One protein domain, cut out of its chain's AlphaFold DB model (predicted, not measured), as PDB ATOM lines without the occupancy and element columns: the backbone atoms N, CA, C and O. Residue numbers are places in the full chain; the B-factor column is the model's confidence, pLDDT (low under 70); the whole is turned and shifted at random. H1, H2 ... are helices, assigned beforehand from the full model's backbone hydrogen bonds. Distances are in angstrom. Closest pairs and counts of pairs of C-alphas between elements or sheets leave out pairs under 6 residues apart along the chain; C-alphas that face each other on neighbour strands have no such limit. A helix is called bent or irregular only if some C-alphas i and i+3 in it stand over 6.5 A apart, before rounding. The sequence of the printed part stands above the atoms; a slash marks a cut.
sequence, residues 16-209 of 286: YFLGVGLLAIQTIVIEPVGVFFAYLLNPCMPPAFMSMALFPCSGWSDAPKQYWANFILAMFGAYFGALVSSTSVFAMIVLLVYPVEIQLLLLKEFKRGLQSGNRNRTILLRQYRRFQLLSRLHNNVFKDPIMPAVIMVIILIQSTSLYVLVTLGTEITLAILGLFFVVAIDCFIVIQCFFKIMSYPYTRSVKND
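This is residues 16 to 209 of the 286 residues of an uncharacterized protein of Folsomia candida (UniProt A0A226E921). H3 runs along most of a long rod, bundled with H1 and H5a, and H4 folds back from its end. The printed part has 194 residues with five named helices. It is all helix and loose: radius of gyration of the C-alphas 23.1 A, spans 79 by 29 by 26 A.

Find H1 from C-alpha 16 at (-50.098, -52.066, -25.903) to residue 41. Then come H2, residues 49 to 54, and H3, residues 67 to 115. H4 and H5, each assigned as one helix by hydrogen bonds, are bent: C-alphas 144 and 147 are 6.8 A apart, 198 and 201 6.7 A. Find arms H4a, 121 to 144, H4b, 147 to 167, H5a, 174 to 198, and H5b, 201 to 208, ending at (-69.255, -61.221, -32.968).

H1 touches H3, closest C-alphas Pro 32 and Ala 78, 4.5 A. H3 and H4a form a hairpin, as do H4b and H5a. Every O i to N i+4 pair is within hydrogen-bond range in H4a, H4b and H5a.

The printed part has no cut; low-confidence residues include 46 to 52.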
ATOM      1  N   TYR A  16     -50.447 -53.003 -24.840       80.88
ATOM      2  CA  TYR A  16     -50.098 -52.066 -25.903       80.88
ATOM      3  C   TYR A  16     -49.867 -50.625 -25.415       80.88
ATOM      4  O   TYR A  16     -48.967 -49.987 -25.934       80.88
ATOM      5  N   PHE A  17     -50.594 -50.117 -24.413       81.81
ATOM      6  CA  PHE A  17     -50.369 -48.773 -23.854       81.81
ATOM      7  C   PHE A  17     -49.007 -48.637 -23.224       81.81
ATOM      8  O   PHE A  17     -48.324 -47.642 -23.421       81.81
ATOM      9  N   LEU A  18     -48.639 -49.655 -22.448       86.62
ATOM     10  CA  LEU A  18     -47.347 -49.691 -21.798       86.62
ATOM     11  C   LEU A  18     -46.243 -49.721 -22.860       86.62
ATOM     12  O   LEU A  18     -45.284 -48.974 -22.752       86.62
ATOM     13  N   GLY A  19     -46.427 -50.524 -23.916       86.00
ATOM     14  CA  GLY A  19     -45.504 -50.580 -25.048       86.00
ATOM     15  C   GLY A  19     -45.372 -49.243 -25.781       86.00
ATOM     16  O   GLY A  19     -44.267 -48.734 -25.910       86.00
ATOM     17  N   VAL A  20     -46.489 -48.642 -26.203       85.31
ATOM     18  CA  VAL A  20     -46.504 -47.351 -26.916       85.31
ATOM     19  C   VAL A  20     -45.946 -46.228 -26.043       85.31
ATOM     20  O   VAL A  20     -45.183 -45.405 -26.531       85.31
ATOM     21  N   GLY A  21     -46.275 -46.208 -24.749       88.19
ATOM     22  CA  GLY A  21     -45.741 -45.228 -23.807       88.19
ATOM     23  C   GLY A  21     -44.235 -45.375 -23.590       88.19
ATOM     24  O   GLY A  21     -43.525 -44.376 -23.579       88.19
ATOM     25  N   LEU A  22     -43.729 -46.606 -23.461       90.25
ATOM     26  CA  LEU A  22     -42.290 -46.856 -23.336       90.25
ATOM     27  C   LEU A  22     -41.530 -46.452 -24.602       90.25
ATOM     28  O   LEU A  22     -40.499 -45.800 -24.489       90.25
ATOM     29  N   LEU A  23     -42.063 -46.779 -25.781       87.38
ATOM     30  CA  LEU A  23     -41.492 -46.362 -27.066       87.38
ATOM     31  C   LEU A  23     -41.471 -44.839 -27.195       87.38
ATOM     32  O   LEU A  23     -40.434 -44.264 -27.491       87.38
ATOM     33  N   ALA A  24     -42.582 -44.175 -26.869       90.12
ATOM     34  CA  ALA A  24     -42.667 -42.720 -26.853       90.12
ATOM     35  C   ALA A  24     -41.605 -42.080 -25.943       90.12
ATOM     36  O   ALA A  24     -40.935 -41.135 -26.348       90.12
ATOM     37  N   ILE A  25     -41.424 -42.601 -24.725       91.56
ATOM     38  CA  ILE A  25     -40.399 -42.102 -23.796       91.56
ATOM     39  C   ILE A  25     -38.997 -42.314 -24.374       91.56
ATOM     40  O   ILE A  25     -38.163 -41.415 -24.286       91.56
ATOM     41  N   GLN A  26     -38.733 -43.480 -24.972       90.50
ATOM     42  CA  GLN A  26     -37.445 -43.774 -25.597       90.50
ATOM     43  C   GLN A  26     -37.143 -42.805 -26.739       90.50
ATOM     44  O   GLN A  26     -36.076 -42.200 -26.718       90.50
ATOM     45  N   THR A  27     -38.078 -42.573 -27.662       87.88
ATOM     46  CA  THR A  27     -37.880 -41.635 -28.777       87.88
ATOM     47  C   THR A  27     -37.661 -40.203 -28.276       87.88
ATOM     48  O   THR A  27     -36.699 -39.556 -28.678       87.88
ATOM     49  N   ILE A  28     -38.459 -39.728 -27.306       91.56
ATOM     50  CA  ILE A  28     -38.316 -38.372 -26.738       91.56
ATOM     51  C   ILE A  28     -36.942 -38.158 -26.084       91.56
ATOM     52  O   ILE A  28     -36.442 -37.036 -26.084       91.56
ATOM     53  N   VAL A  29     -36.326 -39.197 -25.513       93.19
ATOM     54  CA  VAL A  29     -35.033 -39.076 -24.819       93.19
ATOM     55  C   VAL A  29     -33.854 -39.355 -25.751       93.19
ATOM     56  O   VAL A  29     -32.880 -38.607 -25.741       93.19
ATOM     57  N   ILE A  30     -33.913 -40.422 -26.546       90.19
ATOM     58  CA  ILE A  30     -32.784 -40.899 -27.354       90.19
ATOM     59  C   ILE A  30     -32.549 -39.985 -28.559       90.19
ATOM     60  O   ILE A  30     -31.399 -39.673 -28.859       90.19
ATOM     61  N   GLU A  31     -33.608 -39.518 -29.221       87.69
ATOM     62  CA  GLU A  31     -33.502 -38.698 -30.431       87.69
ATOM     63  C   GLU A  31     -32.775 -37.359 -30.196       87.69
ATOM     64  O   GLU A  31     -31.765 -37.122 -30.865       87.69
ATOM     65  N   PRO A  32     -33.166 -36.496 -29.230       92.00
ATOM     66  CA  PRO A  32     -32.459 -35.234 -29.014       92.00
ATOM     67  C   PRO A  32     -31.022 -35.440 -28.533       92.00
ATOM     68  O   PRO A  32     -30.150 -34.646 -28.877       92.00
ATOM     69  N   VAL A  33     -30.750 -36.513 -27.782       92.31
ATOM     70  CA  VAL A  33     -29.389 -36.869 -27.360       92.31
ATOM     71  C   VAL A  33     -28.546 -37.286 -28.567       92.31
ATOM     72  O   VAL A  33     -27.423 -36.810 -28.724       92.31
ATOM     73  N   GLY A  34     -29.088 -38.120 -29.457       89.69
ATOM     74  CA  GLY A  34     -28.420 -38.519 -30.695       89.69
ATOM     75  C   GLY A  34     -28.122 -37.323 -31.597       89.69
ATOM     76  O   GLY A  34     -26.996 -37.171 -32.066       89.69
ATOM     77  N   VAL A  35     -29.100 -36.431 -31.767       89.38
ATOM     78  CA  VAL A  35     -28.957 -35.187 -32.535       89.38
ATOM     79  C   VAL A  35     -27.901 -34.268 -31.913       89.38
ATOM     80  O   VAL A  35     -27.061 -33.726 -32.628       89.38
ATOM     81  N   PHE A  36     -27.887 -34.133 -30.586       92.31
ATOM     82  CA  PHE A  36     -26.881 -33.347 -29.874       92.31
ATOM     83  C   PHE A  36     -25.456 -33.845 -30.155       92.31
ATOM     84  O   PHE A  36     -24.594 -33.063 -30.556       92.31
ATOM     85  N   PHE A  37     -25.211 -35.150 -30.001       90.38
ATOM     86  CA  PHE A  37     -23.901 -35.736 -30.287       90.38
ATOM     87  C   PHE A  37     -23.539 -35.655 -31.773       90.38
ATOM     88  O   PHE A  37     -22.386 -35.378 -32.095       90.38
ATOM     89  N   ALA A  38     -24.509 -35.835 -32.674       86.81
ATOM     90  CA  ALA A  38     -24.283 -35.688 -34.108       86.81
ATOM     91  C   ALA A  38     -23.794 -34.272 -34.458       86.81
ATOM     92  O   ALA A  38     -22.792 -34.136 -35.156       86.81
ATOM     93  N   TYR A  39     -24.421 -33.229 -33.900       87.81
ATOM     94  CA  TYR A  39     -24.005 -31.839 -34.116       87.81
ATOM     95  C   TYR A  39     -22.660 -31.483 -33.482       87.81
ATOM     96  O   TYR A  39     -21.924 -30.670 -34.041       87.81
ATOM     97  N   LEU A  40     -22.326 -32.075 -32.333       89.25
ATOM     98  CA  LEU A  40     -21.016 -31.874 -31.713       89.25
ATOM     99  C   LEU A  40     -19.879 -32.462 -32.554       89.25
ATOM    100  O   LEU A  40     -18.800 -31.876 -32.598       89.25
ATOM    101  N   LEU A  41     -20.117 -33.610 -33.195       87.69
ATOM    102  CA  LEU A  41     -19.125 -34.269 -34.040       87.69
ATOM    103  C   LEU A  41     -19.039 -33.616 -35.425       87.69
ATOM    104  O   LEU A  41     -17.937 -33.378 -35.906       87.69
ATOM    105  N   ASN A  42     -20.185 -33.306 -36.042       86.06
ATOM    106  CA  ASN A  42     -20.282 -32.807 -37.415       86.06
ATOM    107  C   ASN A  42     -21.386 -31.725 -37.538       86.06
ATOM    108  O   ASN A  42     -22.542 -32.046 -37.821       86.06
ATOM    109  N   PRO A  43     -21.071 -30.428 -37.359       84.00
ATOM    110  CA  PRO A  43     -22.072 -29.350 -37.340       84.00
ATOM    111  C   PRO A  43     -22.702 -29.046 -38.712       84.00
ATOM    112  O   PRO A  43     -23.806 -28.502 -38.778       84.00
ATOM    113  N   CYS A  44     -22.026 -29.408 -39.807       83.88
ATOM    114  CA  CYS A  44     -22.491 -29.190 -41.184       83.88
ATOM    115  C   CYS A  44     -23.407 -30.316 -41.707       83.88
ATOM    116  O   CYS A  44     -23.654 -30.412 -42.907       83.88
ATOM    117  N   MET A  45     -23.904 -31.187 -40.826       78.44
ATOM    118  CA  MET A  45     -24.660 -32.376 -41.204       78.44
ATOM    119  C   MET A  45     -26.194 -32.121 -41.217       78.44
ATOM    120  O   MET A  45     -26.712 -31.489 -40.295       78.44
ATOM    121  N   PRO A  46     -26.969 -32.602 -42.217       67.06
ATOM    122  CA  PRO A  46     -28.435 -32.610 -42.192       67.06
ATOM    123  C   PRO A  46     -28.940 -33.432 -40.989       67.06
ATOM    124  O   PRO A  46     -28.334 -34.462 -40.685       67.06
ATOM    125  N   PRO A  47     -30.010 -33.013 -40.274       62.31
ATOM    126  CA  PRO A  47     -31.226 -32.321 -40.740       62.31
ATOM    127  C   PRO A  47     -31.231 -30.805 -40.492       62.31
ATOM    128  O   PRO A  47     -32.275 -30.183 -40.288       62.31
ATOM    129  N   ALA A  48     -30.054 -30.200 -40.473       62.25
ATOM    130  CA  ALA A  48     -29.844 -28.810 -40.140       62.25
ATOM    131  C   ALA A  48     -30.262 -27.847 -41.260       62.25
ATOM    132  O   ALA A  48     -29.460 -27.060 -41.758       62.25
ATOM    133  N   PHE A  49     -31.548 -27.856 -41.618       65.94
ATOM    134  CA  PHE A  49     -32.143 -26.830 -42.477       65.94
ATOM    135  C   PHE A  49     -31.759 -25.422 -42.000       65.94
ATOM    136  O   PHE A  49     -31.507 -24.532 -42.806       65.94
ATOM    137  N   MET A  50     -31.638 -25.247 -40.678       69.94
ATOM    138  CA  MET A  50     -31.208 -23.994 -40.067       69.94
ATOM    139  C   MET A  50     -29.702 -23.731 -40.206       69.94
ATOM    140  O   MET A  50     -29.323 -22.580 -40.405       69.94
ATOM    141  N   SER A  51     -28.828 -24.744 -40.121       68.62
ATOM    142  CA  SER A  51     -27.380 -24.492 -40.188       68.62
ATOM    143  C   SER A  51     -26.910 -24.184 -41.605       68.62
ATOM    144  O   SER A  51     -26.070 -23.305 -41.758       68.62
ATOM    145  N   MET A  52     -27.508 -24.800 -42.633       69.50
ATOM    146  CA  MET A  52     -27.181 -24.493 -44.032       69.50
ATOM    147  C   MET A  52     -27.536 -23.053 -44.427       69.50
ATOM    148  O   MET A  52     -26.895 -22.480 -45.302       69.50
ATOM    149  N   ALA A  53     -28.533 -22.449 -43.773       77.38
ATOM    150  CA  ALA A  53     -28.877 -21.044 -43.981       77.38
ATOM    151  C   ALA A  53     -27.947 -20.082 -43.216       77.38
ATOM    152  O   ALA A  53     -27.752 -18.946 -43.645       77.38
ATOM    153  N   LEU A  54     -27.398 -20.518 -42.078       80.38
ATOM    154  CA  LEU A  54     -26.591 -19.681 -41.183       80.38
ATOM    155  C   LEU A  54     -25.088 -19.745 -41.485       80.38
ATOM    156  O   LEU A  54     -24.393 -18.750 -41.289       80.38
ATOM    157  N   PHE A  55     -24.584 -20.890 -41.952       80.38
ATOM    158  CA  PHE A  55     -23.161 -21.121 -42.178       80.38
ATOM    159  C   PHE A  55     -22.916 -21.683 -43.584       80.38
ATOM    160  O   PHE A  55     -23.430 -22.754 -43.912       80.38
ATOM    161  N   PRO A  56     -22.106 -21.009 -44.418       79.69
ATOM    162  CA  PRO A  56     -21.685 -21.554 -45.700       79.69
ATOM    163  C   PRO A  56     -20.637 -22.650 -45.462       79.69
ATOM    164  O   PRO A  56     -19.441 -22.377 -45.410       79.69
ATOM    165  N   CYS A  57     -21.079 -23.894 -45.280       81.44
ATOM    166  CA  CYS A  57     -20.178 -25.046 -45.249       81.44
ATOM    167  C   CYS A  57     -19.808 -25.438 -46.690       81.44
ATOM    168  O   CYS A  57     -20.694 -25.776 -47.476       81.44
ATOM    169  N   SER A  58     -18.518 -25.410 -47.044       85.25
ATOM    170  CA  SER A  58     -18.025 -25.947 -48.329       85.25
ATOM    171  C   SER A  58     -17.986 -27.474 -48.348       85.25
ATOM    172  O   SER A  58     -18.129 -28.080 -49.408       85.25
ATOM    173  N   GLY A  59     -17.826 -28.086 -47.176       81.12
ATOM    174  CA  GLY A  59     -17.745 -29.527 -46.991       81.12
ATOM    175  C   GLY A  59     -18.256 -29.952 -45.618       81.12
ATOM    176  O   GLY A  59     -18.453 -29.140 -44.715       81.12
ATOM    177  N   TRP A  60     -18.472 -31.254 -45.459       76.50
ATOM    178  CA  TRP A  60     -19.035 -31.847 -44.240       76.50
ATOM    179  C   TRP A  60     -18.057 -31.805 -43.063       76.50
ATOM    180  O   TRP A  60     -18.473 -31.679 -41.912       76.50
ATOM    181  N   SER A  61     -16.760 -31.864 -43.366       76.31
ATOM    182  CA  SER A  61     -15.654 -31.776 -42.412       76.31
ATOM    183  C   SER A  61     -15.163 -30.351 -42.161       76.31
ATOM    184  O   SER A  61     -14.328 -30.148 -41.279       76.31
ATOM    185  N   ASP A  62     -15.659 -29.362 -42.910       80.50
ATOM    186  CA  ASP A  62     -15.196 -27.972 -42.835       80.50
ATOM    187  C   ASP A  62     -15.869 -27.234 -41.672       80.50
ATOM    188  O   ASP A  62     -16.433 -26.147 -41.807       80.50
ATOM    189  N   ALA A  63     -15.829 -27.854 -40.493       75.81
ATOM    190  CA  ALA A  63     -16.365 -27.274 -39.283       75.81
ATOM    191  C   ALA A  63     -15.480 -26.097 -38.834       75.81
ATOM    192  O   ALA A  63     -14.254 -26.242 -38.718       75.81
ATOM    193  N   PRO A  64     -16.068 -24.932 -38.512       76.38
ATOM    194  CA  PRO A  64     -15.310 -23.851 -37.904       76.38
ATOM    195  C   PRO A  64     -14.708 -24.338 -36.578       76.38
ATOM    196  O   PRO A  64     -15.393 -24.935 -35.746       76.38
ATOM    197  N   LYS A  65     -13.425 -24.035 -36.334       82.50
ATOM    198  CA  LYS A  65     -12.696 -24.402 -35.095       82.50
ATOM    199  C   LYS A  65     -13.250 -23.737 -33.817       82.50
ATOM    200  O   LYS A  65     -12.659 -23.855 -32.745       82.50
ATOM    201  N   GLN A  66     -14.362 -23.010 -33.906       90.31
ATOM    202  CA  GLN A  66     -15.021 -22.372 -32.773       90.31
ATOM    203  C   GLN A  66     -15.932 -23.371 -32.052       90.31
ATOM    204  O   GLN A  66     -17.120 -23.485 -32.344       90.31
ATOM    205  N   TYR A  67     -15.373 -24.045 -31.046       89.44
ATOM    206  CA  TYR A  67     -16.085 -25.019 -30.209       89.44
ATOM    207  C   TYR A  67     -17.404 -24.483 -29.620       89.44
ATOM    208  O   TYR A  67     -18.394 -25.209 -29.558       89.44
ATOM    209  N   TRP A  68     -17.447 -23.200 -29.237       91.06
ATOM    210  CA  TRP A  68     -18.646 -22.571 -28.672       91.06
ATOM    211  C   TRP A  68     -19.807 -22.466 -29.662       91.06
ATOM    212  O   TRP A  68     -20.950 -22.699 -29.278       91.06
ATOM    213  N   ALA A  69     -19.529 -22.155 -30.932       87.50
ATOM    214  CA  ALA A  69     -20.566 -22.066 -31.957       87.50
ATOM    215  C   ALA A  69     -21.204 -23.441 -32.209       87.50
ATOM    216  O   ALA A  69     -22.429 -23.552 -32.245       87.50
ATOM    217  N   ASN A  70     -20.385 -24.496 -32.268       88.06
ATOM    218  CA  ASN A  70     -20.856 -25.873 -32.439       88.06
ATOM    219  C   ASN A  70     -21.699 -26.333 -31.245       88.06
ATOM    220  O   ASN A  70     -22.737 -26.959 -31.432       88.06
ATOM    221  N   PHE A  71     -21.301 -25.978 -30.019       91.88
ATOM    222  CA  PHE A  71     -22.074 -26.302 -28.820       91.88
ATOM    223  C   PHE A  71     -23.447 -25.616 -28.809       91.88
ATOM    224  O   PHE A  71     -24.460 -26.259 -28.533       91.88
ATOM    225  N   ILE A  72     -23.500 -24.322 -29.146       91.94
ATOM    226  CA  ILE A  72     -24.762 -23.575 -29.245       91.94
ATOM    227  C   ILE A  72     -25.654 -24.195 -30.325       91.94
ATOM    228  O   ILE A  72     -26.829 -24.457 -30.071       91.94
ATOM    229  N   LEU A  73     -25.097 -24.492 -31.502       89.75
ATOM    230  CA  LEU A  73     -25.834 -25.124 -32.596       89.75
ATOM    231  C   LEU A  73     -26.370 -26.508 -32.200       89.75
ATOM    232  O   LEU A  73     -27.537 -26.799 -32.458       89.75
ATOM    233  N   ALA A  74     -25.563 -27.324 -31.517       91.81
ATOM    234  CA  ALA A  74     -25.974 -28.631 -31.011       91.81
ATOM    235  C   ALA A  74     -27.122 -28.522 -30.000       91.81
ATOM    236  O   ALA A  74     -28.087 -29.281 -30.088       91.81
ATOM    237  N   MET A  75     -27.063 -27.551 -29.084       93.81
ATOM    238  CA  MET A  75     -28.141 -27.280 -28.126       93.81
ATOM    239  C   MET A  75     -29.443 -26.875 -28.822       93.81
ATOM    240  O   MET A  75     -30.504 -27.405 -28.493       93.81
ATOM    241  N   PHE A  76     -29.377 -25.975 -29.809       91.62
ATOM    242  CA  PHE A  76     -30.550 -25.596 -30.600       91.62
ATOM    243  C   PHE A  76     -31.108 -26.784 -31.386       91.62
ATOM    244  O   PHE A  76     -32.313 -27.018 -31.362       91.62
ATOM    245  N   GLY A  77     -30.243 -27.563 -32.038       89.44
ATOM    246  CA  GLY A  77     -30.633 -28.758 -32.779       89.44
ATOM    247  C   GLY A  77     -31.328 -29.796 -31.898       89.44
ATOM    248  O   GLY A  77     -32.392 -30.295 -32.259       89.44
ATOM    249  N   ALA A  78     -30.779 -30.064 -30.713       91.75
ATOM    250  CA  ALA A  78     -31.375 -30.965 -29.733       91.75
ATOM    251  C   ALA A  78     -32.729 -30.450 -29.219       91.75
ATOM    252  O   ALA A  78     -33.678 -31.222 -29.104       91.75
ATOM    253  N   TYR A  79     -32.846 -29.144 -28.957       93.69
ATOM    254  CA  TYR A  79     -34.100 -28.518 -28.533       93.69
ATOM    255  C   TYR A  79     -35.191 -28.625 -29.605       93.69
ATOM    256  O   TYR A  79     -36.315 -29.027 -29.305       93.69
ATOM    257  N   PHE A  80     -34.861 -28.326 -30.865       90.75
ATOM    258  CA  PHE A  80     -35.794 -28.488 -31.981       90.75
ATOM    259  C   PHE A  80     -36.179 -29.951 -32.196       90.75
ATOM    260  O   PHE A  80     -37.363 -30.237 -32.368       90.75
ATOM    261  N   GLY A  81     -35.215 -30.874 -32.122       88.38
ATOM    262  CA  GLY A  81     -35.480 -32.311 -32.177       88.38
ATOM    263  C   GLY A  81     -36.468 -32.747 -31.092       88.38
ATOM    264  O   GLY A  81     -37.476 -33.375 -31.396       88.38
ATOM    265  N   ALA A  82     -36.251 -32.318 -29.846       92.19
ATOM    266  CA  ALA A  82     -37.153 -32.600 -28.729       92.19
ATOM    267  C   ALA A  82     -38.559 -31.995 -28.918       92.19
ATOM    268  O   ALA A  82     -39.557 -32.615 -28.554       92.19
ATOM    269  N   LEU A  83     -38.665 -30.787 -29.484       93.94
ATOM    270  CA  LEU A  83     -39.957 -30.164 -29.787       93.94
ATOM    271  C   LEU A  83     -40.726 -30.941 -30.859       93.94
ATOM    272  O   LEU A  83     -41.917 -31.207 -30.688       93.94
ATOM    273  N   VAL A  84     -40.064 -31.312 -31.954       88.94
ATOM    274  CA  VAL A  84     -40.680 -32.071 -33.053       88.94
ATOM    275  C   VAL A  84     -41.084 -33.474 -32.588       88.94
ATOM    276  O   VAL A  84     -42.210 -33.911 -32.841       88.94
ATOM    277  N   SER A  85     -40.226 -34.169 -31.839       89.06
ATOM    278  CA  SER A  85     -40.531 -35.503 -31.314       89.06
ATOM    279  C   SER A  85     -41.657 -35.465 -30.272       89.06
ATOM    280  O   SER A  85     -42.612 -36.235 -30.357       89.06
ATOM    281  N   SER A  86     -41.643 -34.503 -29.348       92.44
ATOM    282  CA  SER A  86     -42.705 -34.349 -28.344       92.44
ATOM    283  C   SER A  86     -44.059 -34.007 -28.973       92.44
ATOM    284  O   SER A  86     -45.073 -34.635 -28.656       92.44
ATOM    285  N   THR A  87     -44.093 -33.052 -29.908       91.38
ATOM    286  CA  THR A  87     -45.339 -32.658 -30.586       91.38
ATOM    287  C   THR A  87     -45.914 -33.785 -31.436       91.38
ATOM    288  O   THR A  87     -47.124 -34.011 -31.391       91.38
ATOM    289  N   SER A  88     -45.076 -34.532 -32.158       87.00
ATOM    290  CA  SER A  88     -45.526 -35.671 -32.966       87.00
ATOM    291  C   SER A  88     -46.052 -36.821 -32.102       87.00
ATOM    292  O   SER A  88     -47.148 -37.321 -32.359       87.00
ATOM    293  N   VAL A  89     -45.351 -37.189 -31.025       88.81
ATOM    294  CA  VAL A  89     -45.814 -38.204 -30.065       88.81
ATOM    295  C   VAL A  89     -47.131 -37.779 -29.418       88.81
ATOM    296  O   VAL A  89     -48.072 -38.574 -29.341       88.81
ATOM    297  N   PHE A  90     -47.236 -36.522 -28.986       90.75
ATOM    298  CA  PHE A  90     -48.465 -35.985 -28.412       90.75
ATOM    299  C   PHE A  90     -49.624 -36.045 -29.413       90.75
ATOM    300  O   PHE A  90     -50.702 -36.539 -29.075       90.75
ATOM    301  N   ALA A  91     -49.394 -35.615 -30.657       89.50
ATOM    302  CA  ALA A  91     -50.382 -35.697 -31.724       89.50
ATOM    303  C   ALA A  91     -50.822 -37.146 -31.967       89.50
ATOM    304  O   ALA A  91     -52.019 -37.412 -32.025       89.50
ATOM    305  N   MET A  92     -49.893 -38.103 -32.024       85.50
ATOM    306  CA  MET A  92     -50.214 -39.524 -32.196       85.50
ATOM    307  C   MET A  92     -51.068 -40.068 -31.041       85.50
ATOM    308  O   MET A  92     -52.076 -40.735 -31.277       85.50
ATOM    309  N   ILE A  93     -50.723 -39.760 -29.788       88.12
ATOM    310  CA  ILE A  93     -51.497 -40.208 -28.619       88.12
ATOM    311  C   ILE A  93     -52.908 -39.605 -28.640       88.12
ATOM    312  O   ILE A  93     -53.900 -40.323 -28.489       88.12
ATOM    313  N   VAL A  94     -53.026 -38.296 -28.856       89.94
ATOM    314  CA  VAL A  94     -54.319 -37.601 -28.816       89.94
ATOM    315  C   VAL A  94     -55.199 -37.963 -30.010       89.94
ATOM    316  O   VAL A  94     -56.395 -38.188 -29.842       89.94
ATOM    317  N   LEU A  95     -54.640 -38.046 -31.216       85.75
ATOM    318  CA  LEU A  95     -55.426 -38.284 -32.427       85.75
ATOM    319  C   LEU A  95     -55.817 -39.749 -32.606       85.75
ATOM    320  O   LEU A  95     -56.853 -40.014 -33.208       85.75
ATOM    321  N   LEU A  96     -55.020 -40.692 -32.096       82.50
ATOM    322  CA  LEU A  96     -55.221 -42.119 -32.368       82.50
ATOM    323  C   LEU A  96     -55.633 -42.892 -31.131       82.50
ATOM    324  O   LEU A  96     -56.622 -43.622 -31.133       82.50
ATOM    325  N   VAL A  97     -54.871 -42.733 -30.056       85.00
ATOM    326  CA  VAL A  97     -55.029 -43.570 -28.872       85.00
ATOM    327  C   VAL A  97     -56.274 -43.157 -28.088       85.00
ATOM    328  O   VAL A  97     -57.068 -44.006 -27.680       85.00
ATOM    329  N   TYR A  98     -56.494 -41.851 -27.938       87.56
ATOM    330  CA  TYR A  98     -57.650 -41.315 -27.224       87.56
ATOM    331  C   TYR A  98     -59.011 -41.744 -27.815       87.56
ATOM    332  O   TYR A  98     -59.823 -42.298 -27.066       87.56
ATOM    333  N   PRO A  99     -59.312 -41.560 -29.120       84.69
ATOM    334  CA  PRO A  99     -60.618 -41.945 -29.659       84.69
ATOM    335  C   PRO A  99     -60.877 -43.451 -29.568       84.69
ATOM    336  O   PRO A  99     -62.016 -43.846 -29.312       84.69
ATOM    337  N   VAL A 100     -59.850 -44.294 -29.713       84.06
ATOM    338  CA  VAL A 100     -59.979 -45.754 -29.571       84.06
ATOM    339  C   VAL A 100     -60.351 -46.139 -28.135       84.06
ATOM    340  O   VAL A 100     -61.240 -46.972 -27.934       84.06
ATOM    341  N   GLU A 101     -59.751 -45.499 -27.129       85.62
ATOM    342  CA  GLU A 101     -60.078 -45.755 -25.721       85.62
ATOM    343  C   GLU A 101     -61.479 -45.333 -25.350       85.62
ATOM    344  O   GLU A 101     -62.221 -46.112 -24.748       85.62
ATOM    345  N   ILE A 102     -61.860 -44.113 -25.726       86.50
ATOM    346  CA  ILE A 102     -63.204 -43.614 -25.453       86.50
ATOM    347  C   ILE A 102     -64.232 -44.549 -26.089       86.50
ATOM    348  O   ILE A 102     -65.233 -44.889 -25.457       86.50
ATOM    349  N   GLN A 103     -63.951 -45.057 -27.292       85.75
ATOM    350  CA  GLN A 103     -64.809 -46.037 -27.944       85.75
ATOM    351  C   GLN A 103     -64.905 -47.364 -27.184       85.75
ATOM    352  O   GLN A 103     -66.001 -47.903 -26.999       85.75
ATOM    353  N   LEU A 104     -63.781 -47.886 -26.703       84.19
ATOM    354  CA  LEU A 104     -63.739 -49.152 -25.981       84.19
ATOM    355  C   LEU A 104     -64.383 -49.057 -24.587       84.19
ATOM    356  O   LEU A 104     -65.102 -49.972 -24.172       84.19
ATOM    357  N   LEU A 105     -64.124 -47.969 -23.858       86.75
ATOM    358  CA  LEU A 105     -64.680 -47.707 -22.531       86.75
ATOM    359  C   LEU A 105     -66.195 -47.550 -22.602       86.75
ATOM    360  O   LEU A 105     -66.912 -48.234 -21.869       86.75
ATOM    361  N   LEU A 106     -66.686 -46.743 -23.542       87.00
ATOM    362  CA  LEU A 106     -68.117 -46.521 -23.699       87.00
ATOM    363  C   LEU A 106     -68.850 -47.818 -24.081       87.00
ATOM    364  O   LEU A 106     -69.908 -48.126 -23.534       87.00
ATOM    365  N   LEU A 107     -68.254 -48.650 -24.945       85.81
ATOM    366  CA  LEU A 107     -68.812 -49.960 -25.294       85.81
ATOM    367  C   LEU A 107     -68.921 -50.898 -24.078       85.81
ATOM    368  O   LEU A 107     -69.914 -51.620 -23.934       85.81
ATOM    369  N   LYS A 108     -67.923 -50.892 -23.183       86.25
ATOM    370  CA  LYS A 108     -67.959 -51.673 -21.933       86.25
ATOM    371  C   LYS A 108     -69.075 -51.191 -21.008       86.25
ATOM    372  O   LYS A 108     -69.782 -52.023 -20.437       86.25
ATOM    373  N   GLU A 109     -69.254 -49.879 -20.878       87.12
ATOM    374  CA  GLU A 109     -70.338 -49.310 -20.075       87.12
ATOM    375  C   GLU A 109     -71.712 -49.682 -20.625       87.12
ATOM    376  O   GLU A 109     -72.570 -50.122 -19.856       87.12
ATOM    377  N   PHE A 110     -71.901 -49.622 -21.947       85.94
ATOM    378  CA  PHE A 110     -73.148 -50.052 -22.580       85.94
ATOM    379  C   PHE A 110     -73.455 -51.525 -22.328       85.94
ATOM    380  O   PHE A 110     -74.581 -51.859 -21.952       85.94
ATOM    381  N   LYS A 111     -72.460 -52.408 -22.476       86.12
ATOM    382  CA  LYS A 111     -72.631 -53.843 -22.203       86.12
ATOM    383  C   LYS A 111     -73.055 -54.090 -20.754       86.12
ATOM    384  O   LYS A 111     -73.966 -54.877 -20.507       86.12
ATOM    385  N   ARG A 112     -72.429 -53.391 -19.802       85.94
ATOM    386  CA  ARG A 112     -72.770 -53.491 -18.376       85.94
ATOM    387  C   ARG A 112     -74.170 -52.944 -18.084       85.94
ATOM    388  O   ARG A 112     -74.911 -53.555 -17.321       85.94
ATOM    389  N   GLY A 113     -74.547 -51.829 -18.708       87.62
ATOM    390  CA  GLY A 113     -75.881 -51.239 -18.574       87.62
ATOM    391  C   GLY A 113     -76.991 -52.154 -19.099       87.62
ATOM    392  O   GLY A 113     -78.019 -52.296 -18.441       87.62
ATOM    393  N   LEU A 114     -76.753 -52.828 -20.230       85.12
ATOM    394  CA  LEU A 114     -77.671 -53.822 -20.801       85.12
ATOM    395  C   LEU A 114     -77.840 -55.047 -19.894       85.12
ATOM    396  O   LEU A 114     -78.965 -55.471 -19.654       85.12
ATOM    397  N   GLN A 115     -76.742 -55.586 -19.351       89.06
ATOM    398  CA  GLN A 115     -76.791 -56.739 -18.442       89.06
ATOM    399  C   GLN A 115     -77.464 -56.424 -17.102       89.06
ATOM    400  O   GLN A 115     -78.065 -57.303 -16.498       89.06
ATOM    401  N   SER A 116     -77.393 -55.175 -16.638       90.31
ATOM    402  CA  SER A 116     -77.978 -54.769 -15.358       90.31
ATOM    403  C   SER A 116     -79.515 -54.699 -15.363       90.31
ATOM    404  O   SER A 116     -80.088 -54.412 -14.315       90.31
ATOM    405  N   GLY A 117     -80.192 -54.888 -16.507       86.50
ATOM    406  CA  GLY A 117     -81.660 -54.851 -16.602       86.50
ATOM    407  C   GLY A 117     -82.298 -53.512 -16.198       86.50
ATOM    408  O   GLY A 117     -83.495 -53.448 -15.931       86.50
ATOM    409  N   ASN A 118     -81.505 -52.438 -16.106       78.25
ATOM    410  CA  ASN A 118     -81.931 -51.197 -15.467       78.25
ATOM    411  C   ASN A 118     -82.824 -50.333 -16.387       78.25
ATOM    412  O   ASN A 118     -82.690 -50.327 -17.612       78.25
ATOM    413  N   ARG A 119     -83.728 -49.564 -15.769       61.19
ATOM    414  CA  ARG A 119     -84.974 -48.995 -16.326       61.19
ATOM    415  C   ARG A 119     -84.822 -47.892 -17.393       61.19
ATOM    416  O   ARG A 119     -85.824 -47.426 -17.920       61.19
ATOM    417  N   ASN A 120     -83.606 -47.515 -17.792       84.06
ATOM    418  CA  ASN A 120     -83.358 -46.402 -18.727       84.06
ATOM    419  C   ASN A 120     -82.884 -46.860 -20.116       84.06
ATOM    420  O   ASN A 120     -81.978 -46.272 -20.713       84.06
ATOM    421  N   ARG A 121     -83.515 -47.909 -20.657       83.81
ATOM    422  CA  ARG A 121     -83.168 -48.489 -21.966       83.81
ATOM    423  C   ARG A 121     -83.209 -47.455 -23.101       83.81
ATOM    424  O   ARG A 121     -82.356 -47.481 -23.979       83.81
ATOM    425  N   THR A 122     -84.145 -46.508 -23.062       86.62
ATOM    426  CA  THR A 122     -84.303 -45.454 -24.081       86.62
ATOM    427  C   THR A 122     -83.136 -44.462 -24.109       86.62
ATOM    428  O   THR A 122     -82.630 -44.139 -25.185       86.62
ATOM    429  N   ILE A 123     -82.663 -44.008 -22.943       88.38
ATOM    430  CA  ILE A 123     -81.504 -43.106 -22.831       88.38
ATOM    431  C   ILE A 123     -80.245 -43.815 -23.335       88.38
ATOM    432  O   ILE A 123     -79.477 -43.245 -24.113       88.38
ATOM    433  N   LEU A 124     -80.085 -45.084 -22.953       86.81
ATOM    434  CA  LEU A 124     -78.950 -45.910 -23.344       86.81
ATOM    435  C   LEU A 124     -78.917 -46.145 -24.863       86.81
ATOM    436  O   LEU A 124     -77.874 -45.973 -25.489       86.81
ATOM    437  N   LEU A 125     -80.071 -46.427 -25.480       86.94
ATOM    438  CA  LEU A 125     -80.204 -46.544 -26.937       86.94
ATOM    439  C   LEU A 125     -79.876 -45.231 -27.664       86.94
ATOM    440  O   LEU A 125     -79.210 -45.247 -28.700       86.94
ATOM    441  N   ARG A 126     -80.295 -44.077 -27.125       89.56
ATOM    442  CA  ARG A 126     -79.991 -42.768 -27.728       89.56
ATOM    443  C   ARG A 126     -78.492 -42.457 -27.681       89.56
ATOM    444  O   ARG A 126     -77.944 -41.980 -28.676       89.56
ATOM    445  N   GLN A 127     -77.820 -42.741 -26.563       88.19
ATOM    446  CA  GLN A 127     -76.364 -42.590 -26.454       88.19
ATOM    447  C   GLN A 127     -75.627 -43.556 -27.390       88.19
ATOM    448  O   GLN A 127     -74.693 -43.144 -28.077       88.19
ATOM    449  N   TYR A 128     -76.095 -44.800 -27.490       87.56
ATOM    450  CA  TYR A 128     -75.538 -45.788 -28.407       87.56
ATOM    451  C   TYR A 128     -75.644 -45.348 -29.878       87.56
ATOM    452  O   TYR A 128     -74.665 -45.442 -30.614       87.56
ATOM    453  N   ARG A 129     -76.782 -44.772 -30.303       91.12
ATOM    454  CA  ARG A 129     -76.943 -44.244 -31.673       91.12
ATOM    455  C   ARG A 129     -75.963 -43.104 -31.965       91.12
ATOM    456  O   ARG A 129     -75.342 -43.097 -33.023       91.12
ATOM    457  N   ARG A 130     -75.773 -42.164 -31.028       88.38
ATOM    458  CA  ARG A 130     -74.767 -41.088 -31.171       88.38
ATOM    459  C   ARG A 130     -73.354 -41.646 -31.287       88.38
ATOM    460  O   ARG A 130     -72.578 -41.185 -32.115       88.38
ATOM    461  N   PHE A 131     -73.046 -42.658 -30.487       87.25
ATOM    462  CA  PHE A 131     -71.752 -43.313 -30.512       87.25
ATOM    463  C   PHE A 131     -71.479 -44.042 -31.832       87.25
ATOM    464  O   PHE A 131     -70.405 -43.890 -32.406       87.25
ATOM    465  N   GLN A 132     -72.463 -44.776 -32.358       87.62
ATOM    466  CA  GLN A 132     -72.354 -45.401 -33.676       87.62
ATOM    467  C   GLN A 132     -72.114 -44.366 -34.779       87.62
ATOM    468  O   GLN A 132     -71.283 -44.595 -35.655       87.62
ATOM    469  N   LEU A 133     -72.807 -43.221 -34.734       90.00
ATOM    470  CA  LEU A 133     -72.582 -42.131 -35.686       90.00
ATOM    471  C   LEU A 133     -71.174 -41.544 -35.551       90.00
ATOM    472  O   LEU A 133     -70.512 -41.363 -36.567       90.00
ATOM    473  N   LEU A 134     -70.688 -41.314 -34.328       86.75
ATOM    474  CA  LEU A 134     -69.336 -40.803 -34.086       86.75
ATOM    475  C   LEU A 134     -68.259 -41.787 -34.561       86.75
ATOM    476  O   LEU A 134     -67.302 -41.374 -35.203       86.75
ATOM    477  N   SER A 135     -68.431 -43.084 -34.297       86.00
ATOM    478  CA  SER A 135     -67.511 -44.129 -34.757       86.00
ATOM    479  C   SER A 135     -67.505 -44.235 -36.284       86.00
ATOM    480  O   SER A 135     -66.438 -44.318 -36.886       86.00
ATOM    481  N   ARG A 136     -68.674 -44.133 -36.935       88.19
ATOM    482  CA  ARG A 136     -68.767 -44.072 -38.403       88.19
ATOM    483  C   ARG A 136     -68.110 -42.820 -38.969       88.19
ATOM    484  O   ARG A 136     -67.371 -42.941 -39.935       88.19
ATOM    485  N   LEU A 137     -68.349 -41.652 -38.372       87.31
ATOM    486  CA  LEU A 137     -67.737 -40.394 -38.797       87.31
ATOM    487  C   LEU A 137     -66.214 -40.464 -38.662       87.31
ATOM    488  O   LEU A 137     -65.504 -40.167 -39.613       87.31
ATOM    489  N   HIS A 138     -65.722 -40.922 -37.511       85.06
ATOM    490  CA  HIS A 138     -64.297 -41.093 -37.262       85.06
ATOM    491  C   HIS A 138     -63.684 -42.084 -38.251       85.06
ATOM    492  O   HIS A 138     -62.693 -41.763 -38.888       85.06
ATOM    493  N   ASN A 139     -64.307 -43.245 -38.466       84.81
ATOM    494  CA  ASN A 139     -63.813 -44.218 -39.433       84.81
ATOM    495  C   ASN A 139     -63.828 -43.664 -40.867       84.81
ATOM    496  O   ASN A 139     -62.882 -43.893 -41.602       84.81
ATOM    497  N   ASN A 140     -64.853 -42.906 -41.262       87.19
ATOM    498  CA  ASN A 140     -64.924 -42.302 -42.594       87.19
ATOM    499  C   ASN A 140     -63.839 -41.231 -42.794       87.19
ATOM    500  O   ASN A 140     -63.154 -41.218 -43.811       87.19
ATOM    501  N   VAL A 141     -63.637 -40.371 -41.790       86.06
ATOM    502  CA  VAL A 141     -62.602 -39.325 -41.800       86.06
ATOM    503  C   VAL A 141     -61.194 -39.918 -41.732       86.06
ATOM    504  O   VAL A 141     -60.279 -39.371 -42.333       86.06
ATOM    505  N   PHE A 142     -60.993 -41.035 -41.033       82.25
ATOM    506  CA  PHE A 142     -59.673 -41.656 -40.942       82.25
ATOM    507  C   PHE A 142     -59.340 -42.516 -42.155       82.25
ATOM    508  O   PHE A 142     -58.213 -42.474 -42.644       82.25
ATOM    509  N   LYS A 143     -60.305 -43.291 -42.650       81.69
ATOM    510  CA  LYS A 143     -60.081 -44.279 -43.702       81.69
ATOM    511  C   LYS A 143     -59.718 -43.647 -45.042       81.69
ATOM    512  O   LYS A 143     -58.811 -44.153 -45.695       81.69
ATOM    513  N   ASP A 144     -60.417 -42.586 -45.438       80.94
ATOM    514  CA  ASP A 144     -60.328 -42.089 -46.813       80.94
ATOM    515  C   ASP A 144     -59.159 -41.098 -47.018       80.94
ATOM    516  O   ASP A 144     -58.365 -41.330 -47.927       80.94
ATOM    517  N   PRO A 145     -58.969 -40.052 -46.184       83.56
ATOM    518  CA  PRO A 145     -57.830 -39.138 -46.344       83.56
ATOM    519  C   PRO A 145     -56.638 -39.402 -45.407       83.56
ATOM    520  O   PRO A 145     -55.493 -39.287 -45.836       83.56
ATOM    521  N   ILE A 146     -56.863 -39.736 -44.130       84.50
ATOM    522  CA  ILE A 146     -55.785 -39.687 -43.121       84.50
ATOM    523  C   ILE A 146     -54.859 -40.899 -43.214       84.50
ATOM    524  O   ILE A 146     -53.645 -40.726 -43.213       84.50
ATOM    525  N   MET A 147     -55.399 -42.117 -43.314       84.00
ATOM    526  CA  MET A 147     -54.583 -43.336 -43.410       84.00
ATOM    527  C   MET A 147     -53.565 -43.283 -44.563       84.00
ATOM    528  O   MET A 147     -52.377 -43.471 -44.290       84.00
ATOM    529  N   PRO A 148     -53.956 -43.003 -45.826       86.69
ATOM    530  CA  PRO A 148     -52.984 -42.919 -46.914       86.69
ATOM    531  C   PRO A 148     -52.017 -41.742 -46.744       86.69
ATOM    532  O   PRO A 148     -50.839 -41.906 -47.047       86.69
ATOM    533  N   ALA A 149     -52.463 -40.598 -46.211       87.31
ATOM    534  CA  ALA A 149     -51.585 -39.454 -45.961       87.31
ATOM    535  C   ALA A 149     -50.498 -39.774 -44.921       87.31
ATOM    536  O   ALA A 149     -49.326 -39.496 -45.153       87.31
ATOM    537  N   VAL A 150     -50.863 -40.410 -43.805       84.38
ATOM    538  CA  VAL A 150     -49.911 -40.820 -42.760       84.38
ATOM    539  C   VAL A 150     -48.908 -41.829 -43.313       84.38
ATOM    540  O   VAL A 150     -47.707 -41.663 -43.120       84.38
ATOM    541  N   ILE A 151     -49.376 -42.840 -44.052       86.88
ATOM    542  CA  ILE A 151     -48.496 -43.840 -44.673       86.88
ATOM    543  C   ILE A 151     -47.547 -43.178 -45.678       86.88
ATOM    544  O   ILE A 151     -46.353 -43.459 -45.662       86.88
ATOM    545  N   MET A 152     -48.049 -42.264 -46.513       89.06
ATOM    546  CA  MET A 152     -47.238 -41.532 -47.485       89.06
ATOM    547  C   MET A 152     -46.145 -40.704 -46.803       89.06
ATOM    548  O   MET A 152     -44.996 -40.759 -47.229       89.06
ATOM    549  N   VAL A 153     -46.477 -39.975 -45.733       86.06
ATOM    550  CA  VAL A 153     -45.497 -39.186 -44.969       86.06
ATOM    551  C   VAL A 153     -44.421 -40.087 -44.369       86.06
ATOM    552  O   VAL A 153     -43.238 -39.783 -44.492       86.06
ATOM    553  N   ILE A 154     -44.808 -41.219 -43.776       84.94
ATOM    554  CA  ILE A 154     -43.848 -42.155 -43.184       84.94
ATOM    555  C   ILE A 154     -42.923 -42.745 -44.257       84.94
ATOM    556  O   ILE A 154     -41.710 -42.766 -44.061       84.94
ATOM    557  N   ILE A 155     -43.467 -43.162 -45.405       88.19
ATOM    558  CA  ILE A 155     -42.670 -43.687 -46.524       88.19
ATOM    559  C   ILE A 155     -41.710 -42.621 -47.045       88.19
ATOM    560  O   ILE A 155     -40.539 -42.916 -47.248       88.19
ATOM    561  N   LEU A 156     -42.159 -41.376 -47.224       88.31
ATOM    562  CA  LEU A 156     -41.288 -40.292 -47.683       88.31
ATOM    563  C   LEU A 156     -40.135 -40.037 -46.710       88.31
ATOM    564  O   LEU A 156     -38.993 -39.902 -47.148       88.31
ATOM    565  N   ILE A 157     -40.412 -40.012 -45.404       82.25
ATOM    566  CA  ILE A 157     -39.383 -39.838 -44.371       82.25
ATOM    567  C   ILE A 157     -38.391 -41.006 -44.409       82.25
ATOM    568  O   ILE A 157     -37.180 -40.783 -44.426       82.25
ATOM    569  N   GLN A 158     -38.888 -42.241 -44.487       83.94
ATOM    570  CA  GLN A 158     -38.057 -43.442 -44.507       83.94
ATOM    571  C   GLN A 158     -37.200 -43.530 -45.775       83.94
ATOM    572  O   GLN A 158     -36.001 -43.781 -45.682       83.94
ATOM    573  N   SER A 159     -37.775 -43.257 -46.946       87.69
ATOM    574  CA  SER A 159     -37.046 -43.229 -48.215       87.69
ATOM    575  C   SER A 159     -36.005 -42.117 -48.245       87.69
ATOM    576  O   SER A 159     -34.893 -42.349 -48.702       87.69
ATOM    577  N   THR A 160     -36.316 -40.930 -47.712       83.44
ATOM    578  CA  THR A 160     -35.342 -39.828 -47.621       83.44
ATOM    579  C   THR A 160     -34.192 -40.203 -46.690       83.44
ATOM    580  O   THR A 160     -33.030 -40.002 -47.033       83.44
ATOM    581  N   SER A 161     -34.498 -40.801 -45.537       83.12
ATOM    582  CA  SER A 161     -33.492 -41.302 -44.600       83.12
ATOM    583  C   SER A 161     -32.594 -42.366 -45.238       83.12
ATOM    584  O   SER A 161     -31.373 -42.268 -45.127       83.12
ATOM    585  N   LEU A 162     -33.175 -43.348 -45.930       82.75
ATOM    586  CA  LEU A 162     -32.427 -44.412 -46.593       82.75
ATOM    587  C   LEU A 162     -31.592 -43.871 -47.761       82.75
ATOM    588  O   LEU A 162     -30.437 -44.249 -47.914       82.75
ATOM    589  N   TYR A 163     -32.144 -42.950 -48.550       84.75
ATOM    590  CA  TYR A 163     -31.432 -42.295 -49.645       84.75
ATOM    591  C   TYR A 163     -30.198 -41.542 -49.145       84.75
ATOM    592  O   TYR A 163     -29.113 -41.692 -49.707       84.75
ATOM    593  N   VAL A 164     -30.344 -40.774 -48.062       80.50
ATOM    594  CA  VAL A 164     -29.227 -40.075 -47.414       80.50
ATOM    595  C   VAL A 164     -28.189 -41.081 -46.914       80.50
ATOM    596  O   VAL A 164     -26.998 -40.890 -47.146       80.50
ATOM    597  N   LEU A 165     -28.629 -42.186 -46.303       83.38
ATOM    598  CA  LEU A 165     -27.749 -43.247 -45.816       83.38
ATOM    599  C   LEU A 165     -26.928 -43.900 -46.939       83.38
ATOM    600  O   LEU A 165     -25.724 -44.088 -46.786       83.38
ATOM    601  N   VAL A 166     -27.570 -44.225 -48.065       85.25
ATOM    602  CA  VAL A 166     -26.926 -44.850 -49.230       85.25
ATOM    603  C   VAL A 166     -25.972 -43.872 -49.912       85.25
ATOM    604  O   VAL A 166     -24.835 -44.232 -50.209       85.25
ATOM    605  N   THR A 167     -26.404 -42.625 -50.116       83.81
ATOM    606  CA  THR A 167     -25.616 -41.598 -50.818       83.81
ATOM    607  C   THR A 167     -24.331 -41.249 -50.069       83.81
ATOM    608  O   THR A 167     -23.314 -40.954 -50.685       83.81
ATOM    609  N   LEU A 168     -24.356 -41.308 -48.739       78.56
ATOM    610  CA  LEU A 168     -23.219 -40.954 -47.892       78.56
ATOM    611  C   LEU A 168     -22.354 -42.174 -47.493       78.56
ATOM    612  O   LEU A 168     -21.411 -42.031 -46.713       78.56
ATOM    613  N   GLY A 169     -22.650 -43.378 -48.001       77.06
ATOM    614  CA  GLY A 169     -22.094 -44.645 -47.505       77.06
ATOM    615  C   GLY A 169     -20.562 -44.764 -47.504       77.06
ATOM    616  O   GLY A 169     -20.020 -45.577 -46.759       77.06
ATOM    617  N   THR A 170     -19.851 -43.948 -48.282       81.44
ATOM    618  CA  THR A 170     -18.381 -43.960 -48.354       81.44
ATOM    619  C   THR A 170     -17.694 -43.043 -47.340       81.44
ATOM    620  O   THR A 170     -16.507 -43.227 -47.087       81.44
ATOM    621  N   GLU A 171     -18.408 -42.085 -46.736       78.88
ATOM    622  CA  GLU A 171     -17.829 -41.068 -45.834       78.88
ATOM    623  C   GLU A 171     -18.482 -41.034 -44.439       78.88
ATOM    624  O   GLU A 171     -18.102 -40.241 -43.574       78.88
ATOM    625  N   ILE A 172     -19.469 -41.896 -44.180       76.44
ATOM    626  CA  ILE A 172     -20.237 -41.850 -42.934       76.44
ATOM    627  C   ILE A 172     -19.438 -42.336 -41.719       76.44
ATOM    628  O   ILE A 172     -18.928 -43.453 -41.653       76.44
ATOM    629  N   THR A 173     -19.489 -41.521 -40.665       78.75
ATOM    630  CA  THR A 173     -19.145 -41.931 -39.302       78.75
ATOM    631  C   THR A 173     -20.169 -42.945 -38.780       78.75
ATOM    632  O   THR A 173     -21.368 -42.680 -38.789       78.75
ATOM    633  N   LEU A 174     -19.710 -44.071 -38.231       80.38
ATOM    634  CA  LEU A 174     -20.541 -45.158 -37.678       80.38
ATOM    635  C   LEU A 174     -21.669 -44.689 -36.725       80.38
ATOM    636  O   LEU A 174     -22.725 -45.315 -36.659       80.38
ATOM    637  N   ALA A 175     -21.493 -43.551 -36.043       78.00
ATOM    638  CA  ALA A 175     -22.516 -42.916 -35.205       78.00
ATOM    639  C   ALA A 175     -23.798 -42.528 -35.972       78.00
ATOM    640  O   ALA A 175     -24.907 -42.709 -35.474       78.00
ATOM    641  N   ILE A 176     -23.651 -42.026 -37.197       77.44
ATOM    642  CA  ILE A 176     -24.755 -41.575 -38.056       77.44
ATOM    643  C   ILE A 176     -25.554 -42.773 -38.554       77.44
ATOM    644  O   ILE A 176     -26.783 -42.760 -38.524       77.44
ATOM    645  N   LEU A 177     -24.841 -43.821 -38.975       82.94
ATOM    646  CA  LEU A 177     -25.441 -45.092 -39.363       82.94
ATOM    647  C   LEU A 177     -26.314 -45.631 -38.219       82.94
ATOM    648  O   LEU A 177     -27.452 -46.033 -38.445       82.94
ATOM    649  N   GLY A 178     -25.804 -45.561 -36.984       83.75
ATOM    650  CA  GLY A 178     -26.549 -45.924 -35.781       83.75
ATOM    651  C   GLY A 178     -27.813 -45.085 -35.575       83.75
ATOM    652  O   GLY A 178     -28.874 -45.650 -35.322       83.75
ATOM    653  N   LEU A 179     -27.733 -43.759 -35.728       82.50
ATOM    654  CA  LEU A 179     -28.887 -42.866 -35.561       82.50
ATOM    655  C   LEU A 179     -29.986 -43.176 -36.585       82.50
ATOM    656  O   LEU A 179     -31.140 -43.367 -36.208       82.50
ATOM    657  N   PHE A 180     -29.630 -43.313 -37.864       81.69
ATOM    658  CA  PHE A 180     -30.592 -43.671 -38.907       81.69
ATOM    659  C   PHE A 180     -31.197 -45.060 -38.704       81.69
ATOM    660  O   PHE A 180     -32.385 -45.251 -38.947       81.69
ATOM    661  N   PHE A 181     -30.412 -46.020 -38.213       84.38
ATOM    662  CA  PHE A 181     -30.914 -47.351 -37.892       84.38
ATOM    663  C   PHE A 181     -31.943 -47.321 -36.753       84.38
ATOM    664  O   PHE A 181     -32.988 -47.964 -36.855       84.38
ATOM    665  N   VAL A 182     -31.691 -46.537 -35.700       84.06
ATOM    666  CA  VAL A 182     -32.649 -46.332 -34.601       84.06
ATOM    667  C   VAL A 182     -33.936 -45.693 -35.120       84.06
ATOM    668  O   VAL A 182     -35.014 -46.217 -34.857       84.06
ATOM    669  N   VAL A 183     -33.836 -44.634 -35.930       83.00
ATOM    670  CA  VAL A 183     -35.008 -43.978 -36.539       83.00
ATOM    671  C   VAL A 183     -35.794 -44.950 -37.422       83.00
ATOM    672  O   VAL A 183     -37.020 -44.995 -37.353       83.00
ATOM    673  N   ALA A 184     -35.114 -45.776 -38.220       83.88
ATOM    674  CA  ALA A 184     -35.764 -46.775 -39.062       83.88
ATOM    675  C   ALA A 184     -36.524 -47.830 -38.238       83.88
ATOM    676  O   ALA A 184     -37.648 -48.194 -38.595       83.88
ATOM    677  N   ILE A 185     -35.943 -48.296 -37.125       85.25
ATOM    678  CA  ILE A 185     -36.613 -49.205 -36.187       85.25
ATOM    679  C   ILE A 185     -37.831 -48.527 -35.560       85.25
ATOM    680  O   ILE A 185     -38.908 -49.127 -35.544       85.25
ATOM    681  N   ASP A 186     -37.694 -47.286 -35.095       83.81
ATOM    682  CA  ASP A 186     -38.793 -46.528 -34.495       83.81
ATOM    683  C   ASP A 186     -39.948 -46.358 -35.490       83.81
ATOM    684  O   ASP A 186     -41.095 -46.686 -35.171       83.81
ATOM    685  N   CYS A 187     -39.659 -45.963 -36.735       83.50
ATOM    686  CA  CYS A 187     -40.661 -45.883 -37.797       83.50
ATOM    687  C   CYS A 187     -41.331 -47.240 -38.050       83.50
ATOM    688  O   CYS A 187     -42.560 -47.314 -38.113       83.50
ATOM    689  N   PHE A 188     -40.561 -48.327 -38.146       84.81
ATOM    690  CA  PHE A 188     -41.111 -49.665 -38.357       84.81
ATOM    691  C   PHE A 188     -42.058 -50.080 -37.223       84.81
ATOM    692  O   PHE A 188     -43.168 -50.557 -37.475       84.81
ATOM    693  N   ILE A 189     -41.659 -49.859 -35.970       85.00
ATOM    694  CA  ILE A 189     -42.481 -50.179 -34.803       85.00
ATOM    695  C   ILE A 189     -43.759 -49.336 -34.800       85.00
ATOM    696  O   ILE A 189     -44.843 -49.886 -34.593       85.00
ATOM    697  N   VAL A 190     -43.662 -48.032 -35.074       82.19
ATOM    698  CA  VAL A 190     -44.824 -47.133 -35.147       82.19
ATOM    699  C   VAL A 190     -45.814 -47.612 -36.203       82.19
ATOM    700  O   VAL A 190     -47.000 -47.731 -35.897       82.19
ATOM    701  N   ILE A 191     -45.347 -47.967 -37.404       84.75
ATOM    702  CA  ILE A 191     -46.192 -48.499 -38.484       84.75
ATOM    703  C   ILE A 191     -46.917 -49.775 -38.029       84.75
ATOM    704  O   ILE A 191     -48.140 -49.884 -38.155       84.75
ATOM    705  N   GLN A 192     -46.187 -50.738 -37.459       85.12
ATOM    706  CA  GLN A 192     -46.756 -52.015 -37.014       85.12
ATOM    707  C   GLN A 192     -47.772 -51.827 -35.882       85.12
ATOM    708  O   GLN A 192     -48.862 -52.409 -35.901       85.12
ATOM    709  N   CYS A 193     -47.446 -50.987 -34.898       82.56
ATOM    710  CA  CYS A 193     -48.352 -50.629 -33.814       82.56
ATOM    711  C   CYS A 193     -49.614 -49.951 -34.352       82.56
ATOM    712  O   CYS A 193     -50.722 -50.316 -33.953       82.56
ATOM    713  N   PHE A 194     -49.456 -49.016 -35.283       81.81
ATOM    714  CA  PHE A 194     -50.551 -48.267 -35.878       81.81
ATOM    715  C   PHE A 194     -51.536 -49.178 -36.616       81.81
ATOM    716  O   PHE A 194     -52.728 -49.197 -36.292       81.81
ATOM    717  N   PHE A 195     -51.047 -50.019 -37.529       83.31
ATOM    718  CA  PHE A 195     -51.896 -50.967 -38.251       83.31
ATOM    719  C   PHE A 195     -52.567 -51.984 -37.324       83.31
ATOM    720  O   PHE A 195     -53.734 -52.343 -37.516       83.31
ATOM    721  N   LYS A 196     -51.876 -52.423 -36.268       83.88
ATOM    722  CA  LYS A 196     -52.440 -53.356 -35.286       83.88
ATOM    723  C   LYS A 196     -53.561 -52.733 -34.454       83.88
ATOM    724  O   LYS A 196     -54.567 -53.395 -34.202       83.88
ATOM    725  N   ILE A 197     -53.418 -51.473 -34.043       79.44
ATOM    726  CA  ILE A 197     -54.460 -50.751 -33.298       79.44
ATOM    727  C   ILE A 197     -55.671 -50.493 -34.204       79.44
ATOM    728  O   ILE A 197     -56.801 -50.756 -33.797       79.44
ATOM    729  N   MET A 198     -55.439 -50.063 -35.447       76.31
ATOM    730  CA  MET A 198     -56.505 -49.739 -36.400       76.31
ATOM    731  C   MET A 198     -57.280 -50.971 -36.897       76.31
ATOM    732  O   MET A 198     -58.480 -50.886 -37.149       76.31
ATOM    733  N   SER A 199     -56.638 -52.139 -36.992       79.75
ATOM    734  CA  SER A 199     -57.300 -53.392 -37.399       79.75
ATOM    735  C   SER A 199     -58.112 -54.062 -36.280       79.75
ATOM    736  O   SER A 199     -59.038 -54.838 -36.549       79.75
ATOM    737  N   TYR A 200     -57.817 -53.755 -35.013       76.25
ATOM    738  CA  TYR A 200     -58.501 -54.345 -33.862       76.25
ATOM    739  C   TYR A 200     -60.029 -54.121 -33.829       76.25
ATOM    740  O   TYR A 200     -60.758 -55.101 -33.645       76.25
ATOM    741  N   PRO A 201     -60.569 -52.899 -34.024       66.38
ATOM    742  CA  PRO A 201     -62.019 -52.694 -34.034       66.38
ATOM    743  C   PRO A 201     -62.713 -53.451 -35.174       66.38
ATOM    744  O   PRO A 201     -63.830 -53.936 -34.988       66.38
ATOM    745  N   TYR A 202     -62.043 -53.614 -36.319       66.94
ATOM    746  CA  TYR A 202     -62.617 -54.244 -37.509       66.94
ATOM    747  C   TYR A 202     -62.754 -55.766 -37.366       66.94
ATOM    748  O   TYR A 202     -63.783 -56.352 -37.695       66.94
ATOM    749  N   THR A 203     -61.740 -56.429 -36.808       71.06
ATOM    750  CA  THR A 203     -61.764 -57.894 -36.633       71.06
ATOM    751  C   THR A 203     -62.786 -58.345 -35.591       71.06
ATOM    752  O   THR A 203     -63.337 -59.445 -35.683       71.06
ATOM    753  N   ARG A 204     -63.080 -57.493 -34.599       65.50
ATOM    754  CA  ARG A 204     -64.007 -57.830 -33.517       65.50
ATOM    755  C   ARG A 204     -65.481 -57.650 -33.885       65.50
ATOM    756  O   ARG A 204     -66.308 -58.303 -33.252       65.50
ATOM    757  N   SER A 205     -65.820 -56.806 -34.863       59.69
ATOM    758  CA  SER A 205     -67.209 -56.709 -35.337       59.69
ATOM    759  C   SER A 205     -67.602 -57.976 -36.094       59.69
ATOM    760  O   SER A 205     -68.562 -58.634 -35.716       59.69
ATOM    761  N   VAL A 206     -66.771 -58.415 -37.045       65.00
ATOM    762  CA  VAL A 206     -67.056 -59.592 -37.885       65.00
ATOM    763  C   VAL A 206     -67.186 -60.871 -37.055       65.00
ATOM    764  O   VAL A 206     -68.078 -61.678 -37.290       65.00
ATOM    765  N   LYS A 207     -66.322 -61.059 -36.050       59.94
ATOM    766  CA  LYS A 207     -66.328 -62.290 -35.244       59.94
ATOM    767  C   LYS A 207     -67.489 -62.372 -34.244       59.94
ATOM    768  O   LYS A 207     -67.823 -63.470 -33.819       59.94
ATOM    769  N   ASN A 208     -68.092 -61.243 -33.864       53.72
ATOM    770  CA  ASN A 208     -69.255 -61.221 -32.968       53.72
ATOM    771  C   ASN A 208     -70.594 -61.208 -33.720       53.72
ATOM    772  O   ASN A 208     -71.617 -61.482 -33.100       53.72
ATOM    773  N   ASP A 209     -70.583 -60.923 -35.024       53.75
ATOM    774  CA  ASP A 209     -71.765 -61.022 -35.888       53.75
ATOM    775  C   ASP A 209     -72.056 -62.469 -36.335       53.75
ATOM    776  O   ASP A 209     -73.103 -62.724 -36.925       53.75
TER     777      ASP A 209